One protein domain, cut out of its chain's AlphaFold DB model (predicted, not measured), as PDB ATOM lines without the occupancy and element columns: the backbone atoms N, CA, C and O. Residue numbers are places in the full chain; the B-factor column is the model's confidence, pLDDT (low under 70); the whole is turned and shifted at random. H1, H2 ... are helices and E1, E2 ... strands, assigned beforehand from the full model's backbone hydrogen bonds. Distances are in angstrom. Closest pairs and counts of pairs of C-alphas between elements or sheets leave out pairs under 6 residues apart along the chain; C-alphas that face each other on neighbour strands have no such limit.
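AT A GLANCE: This is residues 4 to 145 of the 339 residues of the protein "Calponin-homology (CH) domain-containing protein" of Tropilaelaps mercedesae (UniProt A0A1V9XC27). A compact body made mostly of helices has one long helical arm: residues 4 to 20 of H1 stick out of it, while residues 25 to 36 of the same helix pack across H6 and H3, two helices that run the same way at only 6 degrees to each other. H2, H4 and the short H5 fill out the body, and a small two-stranded hairpin, E1 and E2, lies at its edge with its turn toward the same end as the arm. The printed part has 142 residues with six named helices and two named strands, in the order H1, E1, E2, H2, H3, H4, H5, H6, and the class is mostly helix; the one sheet, E1 - E2, is antiparallel. The whole is compact, with a radius of gyration of the C-alphas of 16.5 A, yet elongated in outline, spanning 58 by 35 by 31 A; without the arm the body spans 45 by 35 by 23 A.

IN THESE COORDINATES: H1 holds residues 4 to 36 and is 47.9 A long, from C-alpha 4 at (133.086, 83.668, 114.221) to C-alpha 36 at (126.716, 36.283, 112.199). E1 is residues 49 to 53, 11.9 A long, and E2 is residues 56 to 59, 10.2 A long. H2 covers residues 61 to 68 over 10.6 A, and H3 covers residues 71 to 81 over 15.4 A. H4 is residues 91 to 100, 14.3 A long. H5, residues 116 to 120, measures 6.2 A. H6 runs from residue 127 to 145 over 26.7 A, ending with C-alpha 145 at (135.143, 34.914, 127.284).

HOW THE PARTS SIT: H5 and H6 are the hub, each touching three other helices. They only just touch each other, with 3 pairs of C-alphas within 8 A, the closest being Leu 119 and His 130 at 6.5 A. H6 touches H1 at a steep tilt of 53 degrees, the same way; the closest C-alphas are those of Glu 25 and Leu 131, 6.8 A apart. H4 and H6 only just touch, with 3 pairs within 8 A, closest at Leu 98 and Ala 136, 7.3 A, at a steep tilt of 40 degrees. H5 only just touches H4, with 3 pairs, the C-alphas of Phe 91 and Pro 116 being closest at 5.3 A, and only just touches H2, again with 3 pairs, Cys 68 and Glu 120 at 4.9 A. H3 and H6 are close but not clearly touching, closest at the C-alphas of Leu 80 and Phe 141, 7.6 A, at a shallow tilt of 6 degrees. H1 touches H3 with residues 32 to 36 alone, the C-alphas of Ala 36 and Val 76 being 4.4 A apart, at a steep tilt of 59 degrees. H1 and H2 are near each other, and so are H3 and H4. The hairpin E1 and E2 is antiparallel at 148 degrees, with N 50 and O 58 at 2.9 A and N 58 and O 50 at 3.0 A, within hydrogen-bond range. E1 and E2 are both apart from H6. In H1, H2, H3, H4, H5 and H6 every O i to N i+4 pair is within hydrogen-bond range.

THE WHOLE: The two C-alphas farthest apart are those of His 4 and Pro 84, at 59.5 A. The printed part has no cut. The long links are residues 37 to 48, between H1 and E1, and residues 101 to 115, between H4 and H5. Mean pLDDT of the printed part is 91.3, and the model's confidence is under 70 at residues 5, 7, 9 to 12 and 14 to 15, which belong to H1.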
ATOM      1  N   HIS A   4     132.470  84.495 115.259       70.06
ATOM      2  CA  HIS A   4     133.086  83.668 114.221       70.06
ATOM      3  C   HIS A   4     134.034  82.593 114.787       70.06
ATOM      4  O   HIS A   4     133.993  81.441 114.366       70.06
ATOM      5  N   SER A   5     134.833  82.927 115.807       67.31
ATOM      6  CA  SER A   5     135.712  81.961 116.483       67.31
ATOM      7  C   SER A   5     134.920  80.920 117.277       67.31
ATOM      8  O   SER A   5     135.368  79.780 117.385       67.31
ATOM      9  N   THR A   6     133.760  81.293 117.822       70.75
ATOM     10  CA  THR A   6     132.858  80.362 118.513       70.75
ATOM     11  C   THR A   6     132.182  79.414 117.519       70.75
ATOM     12  O   THR A   6     132.138  78.214 117.771       70.75
ATOM     13  N   LEU A   7     131.734  79.912 116.362       67.38
ATOM     14  CA  LEU A   7     131.116  79.096 115.309       67.38
ATOM     15  C   LEU A   7     132.084  78.067 114.707       67.38
ATOM     16  O   LEU A   7     131.700  76.914 114.532       67.38
ATOM     17  N   ILE A   8     133.345  78.440 114.461       71.56
ATOM     18  CA  ILE A   8     134.371  77.497 113.977       71.56
ATOM     19  C   ILE A   8     134.606  76.377 114.997       71.56
ATOM     20  O   ILE A   8     134.654  75.203 114.631       71.56
ATOM     21  N   ARG A   9     134.703  76.719 116.289       66.38
ATOM     22  CA  ARG A   9     134.867  75.724 117.360       66.38
ATOM     23  C   ARG A   9     133.660  74.793 117.459       66.38
ATOM     24  O   ARG A   9     133.849  73.590 117.572       66.38
ATOM     25  N   LEU A  10     132.441  75.323 117.372       67.88
ATOM     26  CA  LEU A  10     131.222  74.510 117.377       67.88
ATOM     27  C   LEU A  10     131.152  73.576 116.162       67.88
ATOM     28  O   LEU A  10     130.843  72.402 116.328       67.88
ATOM     29  N   SER A  11     131.508  74.059 114.968       66.88
ATOM     30  CA  SER A  11     131.573  73.234 113.754       66.88
ATOM     31  C   SER A  11     132.569  72.080 113.897       66.88
ATOM     32  O   SER A  11     132.240  70.948 113.555       66.88
ATOM     33  N   ALA A  12     133.762  72.348 114.435       65.88
ATOM     34  CA  ALA A  12     134.781  71.324 114.657       65.88
ATOM     35  C   ALA A  12     134.324  70.268 115.681       65.88
ATOM     36  O   ALA A  12     134.533  69.077 115.473       65.88
ATOM     37  N   ILE A  13     133.645  70.689 116.754       70.19
ATOM     38  CA  ILE A  13     133.078  69.776 117.758       70.19
ATOM     39  C   ILE A  13     131.984  68.899 117.139       70.19
ATOM     40  O   ILE A  13     131.984  67.691 117.350       70.19
ATOM     41  N   VAL A  14     131.069  69.476 116.354       67.50
ATOM     42  CA  VAL A  14     129.997  68.720 115.683       67.50
ATOM     43  C   VAL A  14     130.572  67.699 114.702       67.50
ATOM     44  O   VAL A  14     130.117  66.555 114.680       67.50
ATOM     45  N   GLN A  15     131.592  68.079 113.930       67.44
ATOM     46  CA  GLN A  15     132.255  67.169 113.003       67.44
ATOM     47  C   GLN A  15     132.952  66.020 113.740       67.44
ATOM     48  O   GLN A  15     132.721  64.860 113.406       67.44
ATOM     49  N   HIS A  16     133.711  66.323 114.794       72.31
ATOM     50  CA  HIS A  16     134.373  65.303 115.605       72.31
ATOM     51  C   HIS A  16     133.366  64.341 116.258       72.31
ATOM     52  O   HIS A  16     133.528  63.127 116.202       72.31
ATOM     53  N   LEU A  17     132.264  64.859 116.812       71.75
ATOM     54  CA  LEU A  17     131.192  64.026 117.365       71.75
ATOM     55  C   LEU A  17     130.537  63.138 116.298       71.75
ATOM     56  O   LEU A  17     130.201  61.988 116.585       71.75
ATOM     57  N   SER A  18     130.364  63.643 115.075       76.38
ATOM     58  CA  SER A  18     129.850  62.856 113.950       76.38
ATOM     59  C   SER A  18     130.801  61.717 113.575       76.38
ATOM     60  O   SER A  18     130.353  60.589 113.376       76.38
ATOM     61  N   GLU A  19     132.107  61.979 113.538       79.50
ATOM     62  CA  GLU A  19     133.133  60.966 113.273       79.50
ATOM     63  C   GLU A  19     133.130  59.865 114.344       79.50
ATOM     64  O   GLU A  19     133.098  58.685 113.998       79.50
ATOM     65  N   LEU A  20     133.024  60.228 115.628       84.25
ATOM     66  CA  LEU A  20     132.932  59.267 116.735       84.25
ATOM     67  C   LEU A  20     131.687  58.371 116.652       84.25
ATOM     68  O   LEU A  20     131.766  57.164 116.893       84.25
ATOM     69  N   VAL A  21     130.528  58.941 116.302       86.50
ATOM     70  CA  VAL A  21     129.290  58.165 116.109       86.50
ATOM     71  C   VAL A  21     129.457  57.184 114.950       86.50
ATOM     72  O   VAL A  21     129.120  56.010 115.092       86.50
ATOM     73  N   ARG A  22     130.048  57.627 113.834       89.44
ATOM     74  CA  ARG A  22     130.305  56.772 112.667       89.44
ATOM     75  C   ARG A  22     131.309  55.659 112.966       89.44
ATOM     76  O   ARG A  22     131.128  54.546 112.478       89.44
ATOM     77  N   ALA A  23     132.341  55.934 113.762       91.94
ATOM     78  CA  ALA A  23     133.319  54.941 114.198       91.94
ATOM     79  C   ALA A  23     132.667  53.829 115.034       91.94
ATOM     80  O   ALA A  23     132.844  52.637 114.746       91.94
ATOM     81  N   LYS A  24     131.847  54.220 116.020       95.38
ATOM     82  CA  LYS A  24     131.074  53.291 116.851       95.38
ATOM     83  C   LYS A  24     130.119  52.457 116.009       95.38
ATOM     84  O   LYS A  24     130.126  51.235 116.100       95.38
ATOM     85  N   GLU A  25     129.345  53.111 115.152       95.75
ATOM     86  CA  GLU A  25     128.382  52.433 114.294       95.75
ATOM     87  C   GLU A  25     129.058  51.407 113.379       95.75
ATOM     88  O   GLU A  25     128.701  50.230 113.384       95.75
ATOM     89  N   ARG A  26     130.094  51.829 112.645       95.50
ATOM     90  CA  ARG A  26     130.843  50.964 111.731       95.50
ATOM     91  C   ARG A  26     131.415  49.745 112.447       95.50
ATOM     92  O   ARG A  26     131.192  48.626 111.997       95.50
ATOM     93  N   SER A  27     132.159  49.953 113.530       97.06
ATOM     94  CA  SER A  27     132.839  48.859 114.233       97.06
ATOM     95  C   SER A  27     131.851  47.871 114.861       97.06
ATOM     96  O   SER A  27     132.071  46.662 114.786       97.06
ATOM     97  N   THR A  28     130.729  48.349 115.411       98.31
ATOM     98  CA  THR A  28     129.672  47.486 115.959       98.31
ATOM     99  C   THR A  28     128.964  46.687 114.863       98.31
ATOM    100  O   THR A  28     128.778  45.480 115.014       98.31
ATOM    101  N   LEU A  29     128.622  47.306 113.727       98.06
ATOM    102  CA  LEU A  29     128.009  46.596 112.597       98.06
ATOM    103  C   LEU A  29     128.939  45.526 112.018       98.06
ATOM    104  O   LEU A  29     128.500  44.407 111.750       98.06
ATOM    105  N   LEU A  30     130.225  45.844 111.854       98.12
ATOM    106  CA  LEU A  30     131.213  44.866 111.402       98.12
ATOM    107  C   LEU A  30     131.339  43.707 112.394       98.12
ATOM    108  O   LEU A  30     131.456  42.565 111.958       98.12
ATOM    109  N   TRP A  31     131.270  43.969 113.705       98.56
ATOM    110  CA  TRP A  31     131.302  42.913 114.719       98.56
ATOM    111  C   TRP A  31     130.088  41.986 114.620       98.56
ATOM    112  O   TRP A  31     130.258  40.767 114.589       98.56
ATOM    113  N   LEU A  32     128.877  42.542 114.479       98.62
ATOM    114  CA  LEU A  32     127.667  41.743 114.259       98.62
ATOM    115  C   LEU A  32     127.804  40.864 113.016       98.62
ATOM    116  O   LEU A  32     127.560  39.664 113.086       98.62
ATOM    117  N   LEU A  33     128.240  41.447 111.896       98.25
ATOM    118  CA  LEU A  33     128.435  40.729 110.638       98.25
ATOM    119  C   LEU A  33     129.486  39.625 110.779       98.25
ATOM    120  O   LEU A  33     129.244  38.492 110.365       98.25
ATOM    121  N   ALA A  34     130.626  39.912 111.409       98.06
ATOM    122  CA  ALA A  34     131.657  38.913 111.656       98.06
ATOM    123  C   ALA A  34     131.079  37.742 112.457       98.06
ATOM    124  O   ALA A  34     131.166  36.596 112.020       98.06
ATOM    125  N   LYS A  35     130.401  38.008 113.579       98.00
ATOM    126  CA  LYS A  35     129.802  36.958 114.415       98.00
ATOM    127  C   LYS A  35     128.677  36.203 113.709       98.00
ATOM    128  O   LYS A  35     128.640  34.976 113.788       98.00
ATOM    129  N   ALA A  36     127.813  36.882 112.961       97.44
ATOM    130  CA  ALA A  36     126.716  36.283 112.199       97.44
ATOM    131  C   ALA A  36     127.210  35.368 111.059       97.44
ATOM    132  O   ALA A  36     126.573  34.356 110.750       97.44
ATOM    133  N   HIS A  37     128.385  35.663 110.498       96.38
ATOM    134  CA  HIS A  37     129.019  34.908 109.415       96.38
ATOM    135  C   HIS A  37     130.234  34.079 109.879       96.38
ATOM    136  O   HIS A  37     131.204  33.903 109.143       96.38
ATOM    137  N   LYS A  38     130.180  33.528 111.103       93.06
ATOM    138  CA  LYS A  38     131.186  32.593 111.659       93.06
ATOM    139  C   LYS A  38     132.628  33.122 111.614       93.06
ATOM    140  O   LYS A  38     133.581  32.382 111.382       93.06
ATOM    141  N   GLY A  39     132.771  34.418 111.844       93.38
ATOM    142  CA  GLY A  39     134.033  35.133 111.909       93.38
ATOM    143  C   GLY A  39     134.534  35.681 110.577       93.38
ATOM    144  O   GLY A  39     135.620  36.237 110.573       93.38
ATOM    145  N   ARG A  40     133.822  35.560 109.449       95.44
ATOM    146  CA  ARG A  40     134.259  36.163 108.173       95.44
ATOM    147  C   ARG A  40     133.174  37.028 107.564       95.44
ATOM    148  O   ARG A  40     132.118  36.530 107.191       95.44
ATOM    149  N   ILE A  41     133.451  38.320 107.439       96.31
ATOM    150  CA  ILE A  41     132.491  39.277 106.888       96.31
ATOM    151  C   ILE A  41     132.448  39.107 105.362       96.31
ATOM    152  O   ILE A  41     133.505  39.196 104.725       96.31
ATOM    153  N   PRO A  42     131.262  38.910 104.757       95.38
ATOM    154  CA  PRO A  42     131.110  38.900 103.304       95.38
ATOM    155  C   PRO A  42     131.683  40.171 102.662       95.38
ATOM    156  O   PRO A  42     131.538  41.272 103.198       95.38
ATOM    157  N   ALA A  43     132.369  40.034 101.523       92.94
ATOM    158  CA  ALA A  43     133.099  41.140 100.893       92.94
ATOM    159  C   ALA A  43     132.184  42.323 100.536       92.94
ATOM    160  O   ALA A  43     132.548  43.485 100.716       92.94
ATOM    161  N   ASP A  44     130.968  42.017 100.099       91.69
ATOM    162  CA  ASP A  44     129.892  42.956  99.818       91.69
ATOM    163  C   ASP A  44     129.364  43.659 101.074       91.69
ATOM    164  O   ASP A  44     128.870  44.773 100.960       91.69
ATOM    165  N   LEU A  45     129.519  43.100 102.276       93.12
ATOM    166  CA  LEU A  45     129.059  43.707 103.535       93.12
ATOM    167  C   LEU A  45     130.178  44.388 104.336       93.12
ATOM    168  O   LEU A  45     129.902  45.092 105.308       93.12
ATOM    169  N   ARG A  46     131.440  44.265 103.904       92.25
ATOM    170  CA  ARG A  46     132.604  44.870 104.583       92.25
ATOM    171  C   ARG A  46     132.601  46.402 104.557       92.25
ATOM    172  O   ARG A  46     133.241  47.041 105.387       92.25
ATOM    173  N   SER A  47     131.841  46.998 103.640       92.38
ATOM    174  CA  SER A  47     131.419  48.401 103.701       92.38
ATOM    175  C   SER A  47     129.911  48.453 103.966       92.38
ATOM    176  O   SER A  47     129.142  48.315 103.013       92.38
ATOM    177  N   PRO A  48     129.465  48.642 105.227       91.94
ATOM    178  CA  PRO A  48     128.040  48.597 105.575       91.94
ATOM    179  C   PRO A  48     127.200  49.698 104.916       91.94
ATOM    180  O   PRO A  48     125.990  49.553 104.753       91.94
ATOM    181  N   HIS A  49     127.847  50.793 104.520       91.94
ATOM    182  CA  HIS A  49     127.217  51.950 103.901       91.94
ATOM    183  C   HIS A  49     127.526  52.030 102.408       91.94
ATOM    184  O   HIS A  49     128.633  51.694 101.981       91.94
ATOM    185  N   TYR A  50     126.578  52.545 101.628       89.25
ATOM    186  CA  TYR A  50     126.808  53.004 100.258       89.25
ATOM    187  C   TYR A  50     126.645  54.526 100.173       89.25
ATOM    188  O   TYR A  50     125.927  55.137 100.971       89.25
ATOM    189  N   LYS A  51     127.344  55.143  99.215       86.88
ATOM    190  CA  LYS A  51     127.211  56.571  98.912       86.88
ATOM    191  C   LYS A  51     125.956  56.757  98.057       86.88
ATOM    192  O   LYS A  51     125.901  56.243  96.946       86.88
ATOM    193  N   GLU A  52     124.951  57.448  98.586       84.06
ATOM    194  CA  GLU A  52     123.715  57.764  97.859       84.06
ATOM    195  C   GLU A  52     123.843  59.098  97.106       84.06
ATOM    196  O   GLU A  52     123.416  59.222  95.962       84.06
ATOM    197  N   SER A  53     124.471  60.092  97.734       85.38
ATOM    198  CA  SER A  53     124.796  61.391  97.136       85.38
ATOM    199  C   SER A  53     126.111  61.925  97.713       85.38
ATOM    200  O   SER A  53     126.701  61.292  98.590       85.38
ATOM    201  N   GLU A  54     126.604  63.074  97.233       74.62
ATOM    202  CA  GLU A  54     127.913  63.628  97.638       74.62
ATOM    203  C   GLU A  54     128.129  63.683  99.159       74.62
ATOM    204  O   GLU A  54     129.216  63.347  99.625       74.62
ATOM    205  N   ASN A  55     127.075  63.975  99.928       70.69
ATOM    206  CA  ASN A  55     127.140  64.108 101.386       70.69
ATOM    207  C   ASN A  55     126.246  63.120 102.154       70.69
ATOM    208  O   ASN A  55     126.114  63.251 103.370       70.69
ATOM    209  N   GLN A  56     125.627  62.143 101.483       78.19
ATOM    210  CA  GLN A  56     124.708  61.205 102.131       78.19
ATOM    211  C   GLN A  56     125.169  59.763 101.948       78.19
ATOM    212  O   GLN A  56     125.254  59.244 100.834       78.19
ATOM    213  N   TYR A  57     125.431  59.114 103.078       83.50
ATOM    214  CA  TYR A  57     125.688  57.685 103.164       83.50
ATOM    215  C   TYR A  57     124.463  57.014 103.771       83.50
ATOM    216  O   TYR A  57     123.923  57.504 104.764       83.50
ATOM    217  N   ARG A  58     124.029  55.899 103.185       88.50
ATOM    218  CA  ARG A  58     122.939  55.082 103.724       88.50
ATOM    219  C   ARG A  58     123.422  53.681 104.023       88.50
ATOM    220  O   ARG A  58     124.283  53.150 103.319       88.50
ATOM    221  N   LEU A  59     122.855  53.095 105.070       93.12
ATOM    222  CA  LEU A  59     123.056  51.690 105.377       93.12
ATOM    223  C   LEU A  59     122.491  50.840 104.235       93.12
ATOM    224  O   LEU A  59     121.447  51.169 103.664       93.12
ATOM    225  N   LYS A  60     123.190  49.762 103.879       94.19
ATOM    226  CA  LYS A  60     122.716  48.824 102.857       94.19
ATOM    227  C   LYS A  60     121.353  48.233 103.252       94.19
ATOM    228  O   LYS A  60     121.215  47.847 104.414       94.19
ATOM    229  N   PRO A  61     120.383  48.129 102.319       92.88
ATOM    230  CA  PRO A  61     119.041  47.618 102.617       92.88
ATOM    231  C   PRO A  61     119.061  46.253 103.311       92.88
ATOM    232  O   PRO A  61     118.413  46.086 104.334       92.88
ATOM    233  N   ASP A  62     119.919  45.338 102.855       93.31
ATOM    234  CA  ASP A  62     120.064  44.004 103.450       93.31
ATOM    235  C   ASP A  62     120.446  44.055 104.938       93.31
ATOM    236  O   ASP A  62     119.986  43.242 105.737       93.31
ATOM    237  N   ILE A  63     121.272  45.028 105.339       96.06
ATOM    238  CA  ILE A  63     121.657  45.204 106.744       96.06
ATOM    239  C   ILE A  63     120.485  45.783 107.542       96.06
ATOM    240  O   ILE A  63     120.246  45.327 108.658       96.06
ATOM    241  N   VAL A  64     119.739  46.742 106.981       96.00
ATOM    242  CA  VAL A  64     118.518  47.283 107.609       96.00
ATOM    243  C   VAL A  64     117.524  46.150 107.878       96.00
ATOM    244  O   VAL A  64     117.069  45.992 109.010       96.00
ATOM    245  N   ASP A  65     117.268  45.309 106.876       95.38
ATOM    246  CA  ASP A  65     116.345  44.179 106.982       95.38
ATOM    247  C   ASP A  65     116.808  43.163 108.034       95.38
ATOM    248  O   ASP A  65     116.011  42.697 108.853       95.38
ATOM    249  N   LEU A  66     118.102  42.826 108.062       96.62
ATOM    250  CA  LEU A  66     118.669  41.906 109.052       96.62
ATOM    251  C   LEU A  66     118.575  42.443 110.487       96.62
ATOM    252  O   LEU A  66     118.348  41.653 111.409       96.62
ATOM    253  N   LEU A  67     118.760  43.751 110.680       97.69
ATOM    254  CA  LEU A  67     118.656  44.400 111.986       97.69
ATOM    255  C   LEU A  67     117.207  44.421 112.469       97.69
ATOM    256  O   LEU A  67     116.937  43.917 113.556       97.69
ATOM    257  N   CYS A  68     116.284  44.930 111.653       96.75
ATOM    258  CA  CYS A  68     114.872  45.052 112.010       96.75
ATOM    259  C   CYS A  68     114.151  43.718 112.205       96.75
ATOM    260  O   CYS A  68     113.245  43.603 113.022       96.75
ATOM    261  N   SER A  69     114.517  42.693 111.432       96.50
ATOM    262  CA  SER A  69     113.864  41.380 111.510       96.50
ATOM    263  C   SER A  69     114.386  40.504 112.651       96.50
ATOM    264  O   SER A  69     114.053  39.324 112.712       96.50
ATOM    265  N   CYS A  70     115.260  41.035 113.518       97.62
ATOM    266  CA  CYS A  70     115.973  40.307 114.574       97.62
ATOM    267  C   CYS A  70     116.940  39.206 114.067       97.62
ATOM    268  O   CYS A  70     117.711  38.626 114.841       97.62
ATOM    269  N   LYS A  71     116.968  38.932 112.754       97.44
ATOM    270  CA  LYS A  71     117.757  37.851 112.145       97.44
ATOM    271  C   LYS A  71     119.250  38.002 112.399       97.44
ATOM    272  O   LYS A  71     119.895  37.005 112.717       97.44
ATOM    273  N   MET A  72     119.791  39.224 112.320       97.94
ATOM    274  CA  MET A  72     121.207  39.478 112.617       97.94
ATOM    275  C   MET A  72     121.571  38.962 114.012       97.94
ATOM    276  O   MET A  72     122.535  38.220 114.185       97.94
ATOM    277  N   TYR A  73     120.762  39.309 115.009       98.44
ATOM    278  CA  TYR A  73     121.012  38.984 116.410       98.44
ATOM    279  C   TYR A  73     120.851  37.490 116.698       98.44
ATOM    280  O   TYR A  73     121.674  36.910 117.405       98.44
ATOM    281  N   CYS A  74     119.863  36.843 116.077       98.38
ATOM    282  CA  CYS A  74     119.702  35.388 116.123       98.38
ATOM    283  C   CYS A  74     120.920  34.668 115.523       98.38
ATOM    284  O   CYS A  74     121.461  33.744 116.126       98.38
ATOM    285  N   MET A  75     121.415  35.125 114.366       98.06
ATOM    286  CA  MET A  75     122.612  34.558 113.732       98.06
ATOM    287  C   MET A  75     123.852  34.692 114.619       98.06
ATOM    288  O   MET A  75     124.626  33.737 114.712       98.06
ATOM    289  N   VAL A  76     124.030  35.844 115.278       98.31
ATOM    290  CA  VAL A  76     125.105  36.064 116.256       98.31
ATOM    291  C   VAL A  76     124.985  35.066 117.406       98.31
ATOM    292  O   VAL A  76     125.913  34.294 117.626       98.31
ATOM    293  N   LEU A  77     123.842  35.022 118.097       98.19
ATOM    294  CA  LEU A  77     123.641  34.150 119.260       98.19
ATOM    295  C   LEU A  77     123.804  32.667 118.920       98.19
ATOM    296  O   LEU A  77     124.501  31.945 119.629       98.19
ATOM    297  N   ARG A  78     123.239  32.228 117.793       97.12
ATOM    298  CA  ARG A  78     123.392  30.857 117.292       97.12
ATOM    299  C   ARG A  78     124.854  30.487 117.080       97.12
ATOM    300  O   ARG A  78     125.237  29.362 117.367       97.12
ATOM    301  N   ASN A  79     125.672  31.400 116.557       96.06
ATOM    302  CA  ASN A  79     127.087  31.122 116.323       96.06
ATOM    303  C   ASN A  79     127.938  31.259 117.596       96.06
ATOM    304  O   ASN A  79     128.967  30.599 117.684       96.06
ATOM    305  N   LEU A  80     127.528  32.087 118.564       95.25
ATOM    306  CA  LEU A  80     128.199  32.198 119.862       95.25
ATOM    307  C   LEU A  80     127.989  30.943 120.718       95.25
ATOM    308  O   LEU A  80     128.951  30.424 121.276       95.25
ATOM    309  N   TYR A  81     126.751  30.446 120.785       94.81
ATOM    310  CA  TYR A  81     126.392  29.266 121.579       94.81
ATOM    311  C   TYR A  81     126.491  27.943 120.813       94.81
ATOM    312  O   TYR A  81     126.408  26.885 121.427       94.81
ATOM    313  N   GLU A  82     126.650  27.994 119.487       94.50
ATOM    314  CA  GLU A  82     126.595  26.824 118.597       94.50
ATOM    315  C   GLU A  82     125.293  26.003 118.778       94.50
ATOM    316  O   GLU A  82     125.267  24.792 118.568       94.50
ATOM    317  N   ASP A  83     124.192  26.677 119.138       93.81
ATOM    318  CA  ASP A  83     122.919  26.061 119.530       93.81
ATOM    319  C   ASP A  83     121.768  26.467 118.574       93.81
ATOM    320  O   ASP A  83     121.474  27.661 118.413       93.81
ATOM    321  N   PRO A  84     121.087  25.496 117.924       92.31
ATOM    322  CA  PRO A  84     119.927  25.745 117.067       92.31
ATOM    323  C   PRO A  84     118.741  26.437 117.754       92.31
ATOM    324  O   PRO A  84     117.924  27.034 117.054       92.31
ATOM    325  N   ALA A  85     118.637  26.404 119.086       94.56
ATOM    326  CA  ALA A  85     117.568  27.070 119.834       94.56
ATOM    327  C   ALA A  85     117.517  28.593 119.600       94.56
ATOM    328  O   ALA A  85     116.481  29.220 119.807       94.56
ATOM    329  N   TYR A  86     118.615  29.184 119.121       95.69
ATOM    330  CA  TYR A  86     118.734  30.609 118.809       95.69
ATOM    331  C   TYR A  86     118.413  30.953 117.345       95.69
ATOM    332  O   TYR A  86     118.717  32.057 116.900       95.69
ATOM    333  N   PHE A  87     117.849  30.024 116.562       92.75
ATOM    334  CA  PHE A  87     117.591  30.241 115.131       92.75
ATOM    335  C   PHE A  87     116.549  31.335 114.861       92.75
ATOM    336  O   PHE A  87     116.717  32.117 113.926       92.75
ATOM    337  N   GLU A  88     115.497  31.395 115.675       95.19
ATOM    338  CA  GLU A  88     114.360  32.293 115.471       95.19
ATOM    339  C   GLU A  88     113.845  32.791 116.824       95.19
ATOM    340  O   GLU A  88     112.935  32.223 117.426       95.19
ATOM    341  N   LEU A  89     114.488  33.842 117.332       97.50
ATOM    342  CA  LEU A  89     114.077  34.538 118.545       97.50
ATOM    343  C   LEU A  89     113.481  35.900 118.198       97.50
ATOM    344  O   LEU A  89     113.980  36.613 117.326       97.50
ATOM    345  N   SER A  90     112.456  36.305 118.940       98.00
ATOM    346  CA  SER A  90     111.996  37.692 118.944       98.00
ATOM    347  C   SER A  90     112.945  38.576 119.754       98.00
ATOM    348  O   SER A  90     113.667  38.101 120.638       98.00
ATOM    349  N   PHE A  91     112.895  39.890 119.521       98.12
ATOM    350  CA  PHE A  91     113.625  40.846 120.353       98.12
ATOM    351  C   PHE A  91     113.304  40.648 121.834       98.12
ATOM    352  O   PHE A  91     114.222  40.529 122.639       98.12
ATOM    353  N   ALA A  92     112.022  40.523 122.195       97.44
ATOM    354  CA  ALA A  92     111.591  40.329 123.579       97.44
ATOM    355  C   ALA A  92     112.260  39.112 124.249       97.44
ATOM    356  O   ALA A  92     112.688  39.198 125.398       97.44
ATOM    357  N   GLN A  93     112.416  37.997 123.527       98.06
ATOM    358  CA  GLN A  93     113.106  36.812 124.048       98.06
ATOM    359  C   GLN A  93     114.596  37.070 124.293       98.06
ATOM    360  O   GLN A  93     115.135  36.621 125.309       98.06
ATOM    361  N   ILE A  94     115.259  37.813 123.401       98.12
ATOM    362  CA  ILE A  94     116.662  38.202 123.579       98.12
ATOM    363  C   ILE A  94     116.811  39.192 124.745       98.12
ATOM    364  O   ILE A  94     117.711  39.006 125.559       98.12
ATOM    365  N   PHE A  95     115.907  40.170 124.900       96.94
ATOM    366  CA  PHE A  95     115.856  41.061 126.072       96.94
ATOM    367  C   PHE A  95     115.821  40.252 127.375       96.94
ATOM    368  O   PHE A  95     116.722  40.368 128.202       96.94
ATOM    369  N   SER A  96     114.838  39.358 127.524       96.38
ATOM    370  CA  SER A  96     114.709  38.528 128.727       96.38
ATOM    371  C   SER A  96     115.903  37.593 128.935       96.38
ATOM    372  O   SER A  96     116.239  37.237 130.064       96.38
ATOM    373  N   MET A  97     116.557  37.147 127.861       97.19
ATOM    374  CA  MET A  97     117.785  36.363 127.963       97.19
ATOM    375  C   MET A  97     118.954  37.197 128.497       97.19
ATOM    376  O   MET A  97     119.646  36.730 129.401       97.19
ATOM    377  N   LEU A  98     119.163  38.403 127.966       97.44
ATOM    378  CA  LEU A  98     120.209  39.324 128.417       97.44
ATOM    379  C   LEU A  98     120.013  39.696 129.894       97.44
ATOM    380  O   LEU A  98     120.960  39.600 130.674       97.44
ATOM    381  N   GLU A  99     118.779  39.980 130.313       95.81
ATOM    382  CA  GLU A  99     118.443  40.258 131.717       95.81
ATOM    383  C   GLU A  99     118.779  39.075 132.635       95.81
ATOM    384  O   GLU A  99     119.437  39.249 133.661       95.81
ATOM    385  N   ARG A 100     118.424  37.841 132.246       96.31
ATOM    386  CA  ARG A 100     118.800  36.627 133.003       96.31
ATOM    387  C   ARG A 100     120.311  36.412 133.082       96.31
ATOM    388  O   ARG A 100     120.782  35.763 134.011       96.31
ATOM    389  N   LYS A 101     121.067  36.927 132.109       95.94
ATOM    390  CA  LYS A 101     122.538  36.931 132.092       95.94
ATOM    391  C   LYS A 101     123.133  38.129 132.853       95.94
ATOM    392  O   LYS A 101     124.352  38.289 132.876       95.94
ATOM    393  N   GLY A 102     122.298  38.952 133.492       95.69
ATOM    394  CA  GLY A 102     122.713  40.121 134.267       95.69
ATOM    395  C   GLY A 102     123.189  41.287 133.403       95.69
ATOM    396  O   GLY A 102     124.042  42.062 133.840       95.69
ATOM    397  N   ILE A 103     122.716  41.374 132.157       96.25
ATOM    398  CA  ILE A 103     123.061  42.440 131.216       96.25
ATOM    399  C   ILE A 103     121.866  43.372 131.103       96.25
ATOM    400  O   ILE A 103     120.833  43.027 130.531       96.25
ATOM    401  N   GLU A 104     122.032  44.567 131.653       90.38
ATOM    402  CA  GLU A 104     121.019  45.608 131.627       90.38
ATOM    403  C   GLU A 104     121.272  46.560 130.460       90.38
ATOM    404  O   GLU A 104     122.359  47.130 130.315       90.38
ATOM    405  N   MET A 105     120.249  46.766 129.632       90.69
ATOM    406  CA  MET A 105     120.308  47.773 128.580       90.69
ATOM    407  C   MET A 105     120.130  49.170 129.158       90.69
ATOM    408  O   MET A 105     119.148  49.480 129.836       90.69
ATOM    409  N   LYS A 106     121.096  50.033 128.851       87.88
ATOM    410  CA  LYS A 106     121.087  51.426 129.289       87.88
ATOM    411  C   LYS A 106     120.068  52.219 128.467       87.88
ATOM    412  O   LYS A 106     119.969  51.991 127.260       87.88
ATOM    413  N   PRO A 107     119.351  53.182 129.066       89.88
ATOM    414  CA  PRO A 107     118.515  54.091 128.294       89.88
ATOM    415  C   PRO A 107     119.362  54.886 127.289       89.88
ATOM    416  O   PRO A 107     120.558  55.112 127.492       89.88
ATOM    417  N   LEU A 108     118.728  55.322 126.202       90.31
ATOM    418  CA  LEU A 108     119.332  56.238 125.236       90.31
ATOM    419  C   LEU A 108     119.586  57.613 125.884       90.31
ATOM    420  O   LEU A 108     119.118  57.887 126.990       90.31
ATOM    421  N   LYS A 109     120.315  58.503 125.193       81.31
ATOM    422  CA  LYS A 109     120.730  59.820 125.727       81.31
ATOM    423  C   LYS A 109     119.565  60.689 126.231       81.31
ATOM    424  O   LYS A 109     119.763  61.454 127.167       81.31
ATOM    425  N   ASP A 110     118.367  60.502 125.685       82.38
ATOM    426  CA  ASP A 110     117.154  61.241 126.065       82.38
ATOM    427  C   ASP A 110     116.308  60.525 127.138       82.38
ATOM    428  O   ASP A 110     115.146  60.856 127.357       82.38
ATOM    429  N   GLY A 111     116.851  59.489 127.788       87.81
ATOM    430  CA  GLY A 111     116.139  58.685 128.789       87.81
ATOM    431  C   GLY A 111     115.168  57.655 128.201       87.81
ATOM    432  O   GLY A 111     114.531  56.909 128.946       87.81
ATOM    433  N   ILE A 112     115.071  57.576 126.871       90.38
ATOM    434  CA  ILE A 112     114.219  56.617 126.164       90.38
ATOM    435  C   ILE A 112     114.742  55.199 126.415       90.38
ATOM    436  O   ILE A 112     115.895  54.886 126.112       90.38
ATOM    437  N   LYS A 113     113.885  54.328 126.958       92.88
ATOM    438  CA  LYS A 113     114.179  52.898 127.098       92.88
ATOM    439  C   LYS A 113     114.017  52.214 125.747       92.88
ATOM    440  O   LYS A 113     112.999  52.404 125.084       92.88
ATOM    441  N   VAL A 114     115.001  51.408 125.359       95.00
ATOM    442  CA  VAL A 114     114.907  50.596 124.142       95.00
ATOM    443  C   VAL A 114     113.882  49.486 124.371       95.00
ATOM    444  O   VAL A 114     113.925  48.803 125.391       95.00
ATOM    445  N   THR A 115     112.951  49.323 123.434       95.25
ATOM    446  CA  THR A 115     111.913  48.283 123.461       95.25
ATOM    447  C   THR A 115     111.939  47.485 122.155       95.25
ATOM    448  O   THR A 115     112.442  47.996 121.152       95.25
ATOM    449  N   PRO A 116     111.377  46.261 122.130       96.56
ATOM    450  CA  PRO A 116     111.202  45.489 120.897       96.56
ATOM    451  C   PRO A 116     110.561  46.287 119.756       96.56
ATOM    452  O   PRO A 116     111.077  46.272 118.648       96.56
ATOM    453  N   ILE A 117     109.519  47.066 120.056       95.50
ATOM    454  CA  ILE A 117     108.789  47.872 119.065       95.50
ATOM    455  C   ILE A 117     109.724  48.872 118.369       95.50
ATOM    456  O   ILE A 117     109.716  48.969 117.149       95.50
ATOM    457  N   ILE A 118     110.590  49.559 119.125       95.38
ATOM    458  CA  ILE A 118     111.552  50.524 118.560       95.38
ATOM    459  C   ILE A 118     112.557  49.836 117.618       95.38
ATOM    460  O   ILE A 118     113.030  50.459 116.673       95.38
ATOM    461  N   LEU A 119     112.912  48.574 117.883       96.56
ATOM    462  CA  LEU A 119     113.845  47.799 117.054       96.56
ATOM    463  C   LEU A 119     113.172  47.179 115.819       96.56
ATOM    464  O   LEU A 119     113.853  46.871 114.848       96.56
ATOM    465  N   GLU A 120     111.855  46.979 115.858       96.00
ATOM    466  CA  GLU A 120     111.056  46.481 114.731       96.00
ATOM    467  C   GLU A 120     110.721  47.599 113.721       96.00
ATOM    468  O   GLU A 120     110.408  47.322 112.561       96.00
ATOM    469  N   GLU A 121     110.806  48.869 114.129       93.38
ATOM    470  CA  GLU A 121     110.576  50.031 113.266       93.38
ATOM    471  C   GLU A 121     111.744  50.280 112.283       93.38
ATOM    472  O   GLU A 121     112.846  50.674 112.667       93.38
ATOM    473  N   CYS A 122     111.482  50.132 110.976       86.69
ATOM    474  CA  CYS A 122     112.487  50.318 109.909       86.69
ATOM    475  C   CYS A 122     112.341  51.609 109.097       86.69
ATOM    476  O   CYS A 122     113.046  51.802 108.104       86.69
ATOM    477  N   SER A 123     111.385  52.477 109.425       86.69
ATOM    478  CA  SER A 123     111.031  53.636 108.592       86.69
ATOM    479  C   SER A 123     110.763  54.889 109.435       86.69
ATOM    480  O   SER A 123     109.604  55.273 109.596       86.69
ATOM    481  N   PRO A 124     111.822  55.562 109.933       87.69
ATOM    482  CA  PRO A 124     113.247  55.238 109.763       87.69
ATOM    483  C   PRO A 124     113.780  54.251 110.816       87.69
ATOM    484  O   PRO A 124     113.294  54.214 111.939       87.69
ATOM    485  N   LEU A 125     114.831  53.501 110.464       93.06
ATOM    486  CA  LEU A 125     115.575  52.645 111.399       93.06
ATOM    487  C   LEU A 125     116.152  53.471 112.562       93.06
ATOM    488  O   LEU A 125     116.922  54.413 112.339       93.06
ATOM    489  N   ASN A 126     115.872  53.074 113.804       93.94
ATOM    490  CA  ASN A 126     116.480  53.699 114.977       93.94
ATOM    491  C   ASN A 126     117.879  53.121 115.258       93.94
ATOM    492  O   ASN A 126     118.057  52.233 116.094       93.94
ATOM    493  N   MET A 127     118.903  53.640 114.573       94.25
ATOM    494  CA  MET A 127     120.279  53.141 114.714       94.25
ATOM    495  C   MET A 127     120.796  53.214 116.160       94.25
ATOM    496  O   MET A 127     121.453  52.289 116.626       94.25
ATOM    497  N   SER A 128     120.455  54.262 116.914       94.25
ATOM    498  CA  SER A 128     120.852  54.384 118.325       94.25
ATOM    499  C   SER A 128     120.314  53.234 119.185       94.25
ATOM    500  O   SER A 128     121.037  52.719 120.040       94.25
ATOM    501  N   ALA A 129     119.070  52.806 118.945       95.75
ATOM    502  CA  ALA A 129     118.478  51.646 119.606       95.75
ATOM    503  C   ALA A 129     119.203  50.346 119.226       95.75
ATOM    504  O   ALA A 129     119.570  49.572 120.110       95.75
ATOM    505  N   HIS A 130     119.489  50.141 117.936       97.31
ATOM    506  CA  HIS A 130     120.223  48.962 117.473       97.31
ATOM    507  C   HIS A 130     121.658  48.910 118.000       97.31
ATOM    508  O   HIS A 130     122.112  47.835 118.384       97.31
ATOM    509  N   LEU A 131     122.372  50.036 118.080       96.44
ATOM    510  CA  LEU A 131     123.715  50.081 118.664       96.44
ATOM    511  C   LEU A 131     123.695  49.748 120.158       96.44
ATOM    512  O   LEU A 131     124.540  48.984 120.611       96.44
ATOM    513  N   ASN A 132     122.703  50.243 120.905       95.94
ATOM    514  CA  ASN A 132     122.533  49.911 122.321       95.94
ATOM    515  C   ASN A 132     122.239  48.413 122.531       95.94
ATOM    516  O   ASN A 132     122.873  47.762 123.359       95.94
ATOM    517  N   PHE A 133     121.339  47.849 121.722       97.69
ATOM    518  CA  PHE A 133     121.020  46.420 121.747       97.69
ATOM    519  C   PHE A 133     122.231  45.552 121.364       97.69
ATOM    520  O   PHE A 133     122.493  44.512 121.968       97.69
ATOM    521  N   SER A 134     123.023  46.011 120.393       98.12
ATOM    522  CA  SER A 134     124.256  45.342 119.966       98.12
ATOM    523  C   SER A 134     125.340  45.399 121.038       98.12
ATOM    524  O   SER A 134     126.006  44.396 121.268       98.12
ATOM    525  N   ASP A 135     125.482  46.524 121.744       97.00
ATOM    526  CA  ASP A 135     126.406  46.645 122.876       97.00
ATOM    527  C   ASP A 135     126.076  45.635 123.983       97.00
ATOM    528  O   ASP A 135     126.991  45.060 124.566       97.00
ATOM    529  N   ALA A 136     124.794  45.345 124.232       97.81
ATOM    530  CA  ALA A 136     124.393  44.320 125.195       97.81
ATOM    531  C   ALA A 136     124.792  42.896 124.752       97.81
ATOM    532  O   ALA A 136     125.230  42.087 125.570       97.81
ATOM    533  N   LEU A 137     124.700  42.588 123.455       98.19
ATOM    534  CA  LEU A 137     125.185  41.320 122.890       98.19
ATOM    535  C   LEU A 137     126.714  41.209 122.917       98.19
ATOM    536  O   LEU A 137     127.255  40.133 123.164       98.19
ATOM    537  N   MET A 138     127.418  42.312 122.674       98.44
ATOM    538  CA  MET A 138     128.874  42.356 122.798       98.44
ATOM    539  C   MET A 138     129.305  42.170 124.256       98.44
ATOM    540  O   MET A 138     130.214  41.392 124.518       98.44
ATOM    541  N   GLU A 139     128.616  42.807 125.207       98.12
ATOM    542  CA  GLU A 139     128.833  42.620 126.648       98.12
ATOM    543  C   GLU A 139     128.611  41.160 127.070       98.12
ATOM    544  O   GLU A 139     129.386  40.620 127.858       98.12
ATOM    545  N   LEU A 140     127.603  40.486 126.502       98.19
ATOM    546  CA  LEU A 140     127.385  39.053 126.712       98.19
ATOM    547  C   LEU A 140     128.604  38.239 126.282       98.19
ATOM    548  O   LEU A 140     129.125  37.454 127.071       98.19
ATOM    549  N   PHE A 141     129.084  38.466 125.058       98.50
ATOM    550  CA  PHE A 141     130.267  37.789 124.537       98.50
ATOM    551  C   PHE A 141     131.513  38.060 125.395       98.50
ATOM    552  O   PHE A 141     132.235  37.128 125.747       98.50
ATOM    553  N   ILE A 142     131.735  39.319 125.780       98.62
ATOM    554  CA  ILE A 142     132.847  39.737 126.642       98.62
ATOM    555  C   ILE A 142     132.821  38.965 127.961       98.62
ATOM    556  O   ILE A 142     133.828  38.365 128.328       98.62
ATOM    557  N   ARG A 143     131.677  38.918 128.654       97.31
ATOM    558  CA  ARG A 143     131.546  38.229 129.950       97.31
ATOM    559  C   ARG A 143     131.723  36.721 129.859       97.31
ATOM    560  O   ARG A 143     132.179  36.110 130.822       97.31
ATOM    561  N   GLU A 144     131.353  36.114 128.737       96.25
ATOM    562  CA  GLU A 144     131.505  34.672 128.535       96.25
ATOM    563  C   GLU A 144     132.939  34.261 128.182       96.25
ATOM    564  O   GLU A 144     133.320  33.115 128.427       96.25
ATOM    565  N   VAL A 145     133.751  35.185 127.666       98.25
ATOM    566  CA  VAL A 145     135.143  34.914 127.284       98.25
ATOM    567  C   VAL A 145     136.147  35.430 128.312       98.25
ATOM    568  O   VAL A 145     137.008  34.680 128.773       98.25
TER     569      VAL A 145